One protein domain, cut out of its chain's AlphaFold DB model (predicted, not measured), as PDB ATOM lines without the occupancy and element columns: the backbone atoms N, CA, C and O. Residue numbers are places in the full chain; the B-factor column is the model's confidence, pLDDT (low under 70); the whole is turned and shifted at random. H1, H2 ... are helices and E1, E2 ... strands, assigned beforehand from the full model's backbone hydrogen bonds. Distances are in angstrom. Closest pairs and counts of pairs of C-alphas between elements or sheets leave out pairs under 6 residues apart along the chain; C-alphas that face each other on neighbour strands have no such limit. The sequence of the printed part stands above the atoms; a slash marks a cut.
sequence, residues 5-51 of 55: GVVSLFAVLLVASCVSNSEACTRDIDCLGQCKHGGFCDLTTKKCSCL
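Overview. This is residues 5 to 51 of the 55 residues of an uncharacterized protein of Gossypium tomentosum (UniProt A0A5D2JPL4). A long helix, H1, makes a stalk whose residues 5 to 17 stick out from a small compact head, where the short helix H2 packs on a two-stranded hairpin, E1 and E2. The 47 printed residues, with H1, H2, E1, E2 in chain order and an antiparallel sheet E1 - E2, are mixed in class. The whole is loose, with a radius of gyration of the C-alphas of 12.6 A and spans of 39 by 21 by 13 A.

Along the chain. Find C-alpha 5 at (564.326, 692.881, 759.921); from there H1, residues 5 to 20, runs 21.9 A. Next come H2, residues 28 to 32, 7.2 A, and E1, residues 39 to 42, 9.3 A. E2, residues 47 to 50, 9.5 A, ends at C-alpha 50 (569.065, 683.487, 729.554).

Arrangement. H1 is apart from H2, E1 and E2. Every O i to N i+4 pair of H1 is within hydrogen-bond range; H2 has 0 of 1, but 2 of 2 O i to N i+3 pairs. The closest C-alphas of H2 and E1, Asp 28 and Phe 40, are 4.6 A apart. In the hairpin, look at N 40 and O 49, 3.0 A apart.

Size, cuts and confidence. The C-alphas of Gly 5 and Arg 27, the two farthest apart, stand at 39.0 A. The printed part has no cut and no long link. Residues 5 to 23 have pLDDT under 70.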
ATOM      1  N   GLY A   5     564.494 691.774 760.874       57.34
ATOM      2  CA  GLY A   5     564.326 692.881 759.921       57.34
ATOM      3  C   GLY A   5     565.474 693.024 758.916       57.34
ATOM      4  O   GLY A   5     565.244 693.386 757.767       57.34
ATOM      5  N   VAL A   6     566.703 692.686 759.322       58.44
ATOM      6  CA  VAL A   6     567.900 692.821 758.474       58.44
ATOM      7  C   VAL A   6     567.880 691.788 757.349       58.44
ATOM      8  O   VAL A   6     568.111 692.139 756.200       58.44
ATOM      9  N   VAL A   7     567.499 690.540 757.637       60.47
ATOM     10  CA  VAL A   7     567.390 689.477 756.620       60.47
ATOM     11  C   VAL A   7     566.358 689.833 755.543       60.47
ATOM     12  O   VAL A   7     566.607 689.632 754.356       60.47
ATOM     13  N   SER A   8     565.224 690.420 755.943       62.84
ATOM     14  CA  SER A   8     564.173 690.837 755.009       62.84
ATOM     15  C   SER A   8     564.611 692.018 754.134       62.84
ATOM     16  O   SER A   8     564.413 691.984 752.921       62.84
ATOM     17  N   LEU A   9     565.294 693.015 754.709       60.16
ATOM     18  CA  LEU A   9     565.856 694.128 753.936       60.16
ATOM     19  C   LEU A   9     566.941 693.670 752.957       60.16
ATOM     20  O   LEU A   9     566.956 694.121 751.817       60.16
ATOM     21  N   PHE A  10     567.826 692.763 753.376       61.41
ATOM     22  CA  PHE A  10     568.861 692.208 752.505       61.41
ATOM     23  C   PHE A  10     568.255 691.429 751.334       61.41
ATOM     24  O   PHE A  10     568.716 691.586 750.211       61.41
ATOM     25  N   ALA A  11     567.191 690.652 751.554       65.00
ATOM     26  CA  ALA A  11     566.489 689.961 750.473       65.00
ATOM     27  C   ALA A  11     565.851 690.940 749.471       65.00
ATOM     28  O   ALA A  11     565.987 690.756 748.264       65.00
ATOM     29  N   VAL A  12     565.211 692.012 749.950       63.53
ATOM     30  CA  VAL A  12     564.626 693.051 749.084       63.53
ATOM     31  C   VAL A  12     565.708 693.808 748.313       63.53
ATOM     32  O   VAL A  12     565.549 694.032 747.117       63.53
ATOM     33  N   LEU A  13     566.826 694.155 748.955       60.16
ATOM     34  CA  LEU A  13     567.965 694.811 748.309       60.16
ATOM     35  C   LEU A  13     568.637 693.904 747.276       60.16
ATOM     36  O   LEU A  13     569.000 694.386 746.208       60.16
ATOM     37  N   LEU A  14     568.765 692.605 747.548       60.38
ATOM     38  CA  LEU A  14     569.271 691.634 746.580       60.38
ATOM     39  C   LEU A  14     568.329 691.518 745.382       60.38
ATOM     40  O   LEU A  14     568.790 691.686 744.262       60.38
ATOM     41  N   VAL A  15     567.020 691.334 745.586       60.19
ATOM     42  CA  VAL A  15     566.034 691.278 744.488       60.19
ATOM     43  C   VAL A  15     566.020 692.583 743.690       60.19
ATOM     44  O   VAL A  15     566.033 692.545 742.463       60.19
ATOM     45  N   ALA A  16     566.073 693.737 744.359       56.97
ATOM     46  CA  ALA A  16     566.165 695.038 743.708       56.97
ATOM     47  C   ALA A  16     567.479 695.204 742.936       56.97
ATOM     48  O   ALA A  16     567.460 695.764 741.853       56.97
ATOM     49  N   SER A  17     568.602 694.681 743.427       52.09
ATOM     50  CA  SER A  17     569.889 694.730 742.716       52.09
ATOM     51  C   SER A  17     569.919 693.774 741.520       52.09
ATOM     52  O   SER A  17     570.450 694.123 740.472       52.09
ATOM     53  N   CYS A  18     569.279 692.606 741.638       52.81
ATOM     54  CA  CYS A  18     569.093 691.661 740.535       52.81
ATOM     55  C   CYS A  18     568.194 692.245 739.433       52.81
ATOM     56  O   CYS A  18     568.390 691.943 738.261       52.81
ATOM     57  N   VAL A  19     567.202 693.069 739.799       51.53
ATOM     58  CA  VAL A  19     566.252 693.672 738.849       51.53
ATOM     59  C   VAL A  19     566.712 695.035 738.314       51.53
ATOM     60  O   VAL A  19     566.399 695.363 737.175       51.53
ATOM     61  N   SER A  20     567.457 695.815 739.105       44.88
ATOM     62  CA  SER A  20     567.937 697.157 738.739       44.88
ATOM     63  C   SER A  20     569.278 697.151 738.017       44.88
ATOM     64  O   SER A  20     569.624 698.169 737.432       44.88
ATOM     65  N   ASN A  21     570.030 696.046 738.027       48.66
ATOM     66  CA  ASN A  21     571.271 695.922 737.255       48.66
ATOM     67  C   ASN A  21     571.088 695.116 735.960       48.66
ATOM     68  O   ASN A  21     572.053 694.628 735.386       48.66
ATOM     69  N   SER A  22     569.860 694.968 735.454       58.03
ATOM     70  CA  SER A  22     569.703 694.735 734.020       58.03
ATOM     71  C   SER A  22     569.635 696.080 733.324       58.03
ATOM     72  O   SER A  22     568.550 696.590 733.044       58.03
ATOM     73  N   GLU A  23     570.811 696.655 733.076       64.12
ATOM     74  CA  GLU A  23     570.990 697.661 732.036       64.12
ATOM     75  C   GLU A  23     570.152 697.197 730.830       64.12
ATOM     76  O   GLU A  23     570.275 696.046 730.396       64.12
ATOM     77  N   ALA A  24     569.217 698.030 730.372       74.00
ATOM     78  CA  ALA A  24     568.325 697.683 729.272       74.00
ATOM     79  C   ALA A  24     569.167 697.194 728.085       74.00
ATOM     80  O   ALA A  24     569.950 697.960 727.517       74.00
ATOM     81  N   CYS A  25     569.037 695.919 727.725       83.94
ATOM     82  CA  CYS A  25     569.915 695.340 726.722       83.94
ATOM     83  C   CYS A  25     569.574 695.920 725.344       83.94
ATOM     84  O   CYS A  25     568.413 696.206 725.021       83.94
ATOM     85  N   THR A  26     570.596 696.106 724.510       87.38
ATOM     86  CA  THR A  26     570.407 696.535 723.116       87.38
ATOM     87  C   THR A  26     570.877 695.474 722.136       87.38
ATOM     88  O   THR A  26     570.348 695.393 721.027       87.38
ATOM     89  N   ARG A  27     571.841 694.641 722.529       85.94
ATOM     90  CA  ARG A  27     572.334 693.521 721.732       85.94
ATOM     91  C   ARG A  27     572.494 692.293 722.614       85.94
ATOM     92  O   ARG A  27     572.652 692.411 723.823       85.94
ATOM     93  N   ASP A  28     572.540 691.117 722.002       85.19
ATOM     94  CA  ASP A  28     572.761 689.859 722.729       85.19
ATOM     95  C   ASP A  28     574.089 689.854 723.505       85.19
ATOM     96  O   ASP A  28     574.206 689.203 724.540       85.19
ATOM     97  N   ILE A  29     575.078 690.644 723.059       85.12
ATOM     98  CA  ILE A  29     576.379 690.761 723.736       85.12
ATOM     99  C   ILE A  29     576.265 691.370 725.137       85.12
ATOM    100  O   ILE A  29     577.052 691.013 726.008       85.12
ATOM    101  N   ASP A  30     575.285 692.255 725.365       85.00
ATOM    102  CA  ASP A  30     575.034 692.849 726.685       85.00
ATOM    103  C   ASP A  30     574.610 691.770 727.695       85.00
ATOM    104  O   ASP A  30     574.827 691.897 728.898       85.00
ATOM    105  N   CYS A  31     574.057 690.657 727.205       84.00
ATOM    106  CA  CYS A  31     573.591 689.550 728.027       84.00
ATOM    107  C   CYS A  31     574.691 688.549 728.402       84.00
ATOM    108  O   CYS A  31     574.455 687.685 729.247       84.00
ATOM    109  N   LEU A  32     575.902 688.667 727.840       81.25
ATOM    110  CA  LEU A  32     577.022 687.768 728.146       81.25
ATOM    111  C   LEU A  32     577.500 687.889 729.601       81.25
ATOM    112  O   LEU A  32     577.931 686.898 730.180       81.25
ATOM    113  N   GLY A  33     577.400 689.079 730.203       75.50
ATOM    114  CA  GLY A  33     577.734 689.294 731.620       75.50
ATOM    115  C   GLY A  33     576.611 688.911 732.590       75.50
ATOM    116  O   GLY A  33     576.859 688.719 733.776       75.50
ATOM    117  N   GLN A  34     575.386 688.785 732.079       77.00
ATOM    118  CA  GLN A  34     574.166 688.568 732.863       77.00
ATOM    119  C   GLN A  34     573.763 687.087 732.906       77.00
ATOM    120  O   GLN A  34     573.180 686.618 733.882       77.00
ATOM    121  N   CYS A  35     574.087 686.332 731.852       78.81
ATOM    122  CA  CYS A  35     573.689 684.941 731.683       78.81
ATOM    123  C   CYS A  35     574.911 684.018 731.614       78.81
ATOM    124  O   CYS A  35     575.728 684.104 730.701       78.81
ATOM    125  N   LYS A  36     574.990 683.060 732.544       74.88
ATOM    126  CA  LYS A  36     576.139 682.150 732.713       74.88
ATOM    127  C   LYS A  36     576.455 681.280 731.481       74.88
ATOM    128  O   LYS A  36     577.612 680.946 731.263       74.88
ATOM    129  N   HIS A  37     575.440 680.928 730.689       79.12
ATOM    130  CA  HIS A  37     575.575 680.147 729.447       79.12
ATOM    131  C   HIS A  37     575.244 680.969 728.195       79.12
ATOM    132  O   HIS A  37     574.970 680.417 727.132       79.12
ATOM    133  N   GLY A  38     575.252 682.295 728.321       78.75
ATOM    134  CA  GLY A  38     574.727 683.178 727.296       78.75
ATOM    135  C   GLY A  38     573.202 683.292 727.337       78.75
ATOM    136  O   GLY A  38     572.475 682.531 727.983       78.75
ATOM    137  N   GLY A  39     572.725 684.326 726.668       86.81
ATOM    138  CA  GLY A  39     571.324 684.684 726.561       86.81
ATOM    139  C   GLY A  39     571.143 685.621 725.381       86.81
ATOM    140  O   GLY A  39     572.124 686.093 724.806       86.81
ATOM    141  N   PHE A  40     569.894 685.876 725.026       88.75
ATOM    142  CA  PHE A  40     569.548 686.824 723.977       88.75
ATOM    143  C   PHE A  40     568.881 688.054 724.575       88.75
ATOM    144  O   PHE A  40     568.247 687.991 725.632       88.75
ATOM    145  N   CYS A  41     569.040 689.182 723.898       88.75
ATOM    146  CA  CYS A  41     568.375 690.408 724.282       88.75
ATOM    147  C   CYS A  41     566.967 690.440 723.689       88.75
ATOM    148  O   CYS A  41     566.785 690.591 722.480       88.75
ATOM    149  N   ASP A  42     565.955 690.344 724.545       88.75
ATOM    150  CA  ASP A  42     564.579 690.591 724.152       88.75
ATOM    151  C   ASP A  42     564.391 692.098 723.929       88.75
ATOM    152  O   ASP A  42     564.277 692.886 724.869       88.75
ATOM    153  N   LEU A  43     564.385 692.519 722.662       85.75
ATOM    154  CA  LEU A  43     564.284 693.932 722.280       85.75
ATOM    155  C   LEU A  43     562.936 694.571 722.650       85.75
ATOM    156  O   LEU A  43     562.863 695.799 722.737       85.75
ATOM    157  N   THR A  44     561.899 693.759 722.874       84.44
ATOM    158  CA  THR A  44     560.546 694.203 723.245       84.44
ATOM    159  C   THR A  44     560.508 694.680 724.693       84.44
ATOM    160  O   THR A  44     559.991 695.751 724.997       84.44
ATOM    161  N   THR A  45     561.079 693.889 725.593       83.00
ATOM    162  CA  THR A  45     561.137 694.145 727.035       83.00
ATOM    163  C   THR A  45     562.446 694.800 727.460       83.00
ATOM    164  O   THR A  45     562.563 695.235 728.605       83.00
ATOM    165  N   LYS A  46     563.415 694.883 726.537       85.12
ATOM    166  CA  LYS A  46     564.793 695.327 726.769       85.12
ATOM    167  C   LYS A  46     565.490 694.528 727.871       85.12
ATOM    168  O   LYS A  46     566.310 695.067 728.612       85.12
ATOM    169  N   LYS A  47     565.159 693.239 727.993       85.56
ATOM    170  CA  LYS A  47     565.709 692.340 729.013       85.56
ATOM    171  C   LYS A  47     566.462 691.178 728.394       85.56
ATOM    172  O   LYS A  47     566.117 690.683 727.330       85.56
ATOM    173  N   CYS A  48     567.471 690.711 729.114       86.62
ATOM    174  CA  CYS A  48     568.187 689.502 728.750       86.62
ATOM    175  C   CYS A  48     567.381 688.262 729.134       86.62
ATOM    176  O   CYS A  48     567.061 688.054 730.306       86.62
ATOM    177  N   SER A  49     567.095 687.416 728.152       85.50
ATOM    178  CA  SER A  49     566.544 686.080 728.345       85.50
ATOM    179  C   SER A  49     567.684 685.070 728.306       85.50
ATOM    180  O   SER A  49     568.278 684.818 727.257       85.50
ATOM    181  N   CYS A  50     568.020 684.501 729.463       86.12
ATOM    182  CA  CYS A  50     569.065 683.487 729.554       86.12
ATOM    183  C   CYS A  50     568.586 682.162 728.958       86.12
ATOM    184  O   CYS A  50     567.466 681.724 729.229       86.12
ATOM    185  N   LEU A  51     569.442 681.515 728.164       78.94
ATOM    186  CA  LEU A  51     569.122 680.205 727.609       78.94
ATOM    187  C   LEU A  51     569.104 679.165 728.741       78.94
ATOM    188  O   LEU A  51     570.026 679.153 729.566       78.94
TER     189      LEU A  51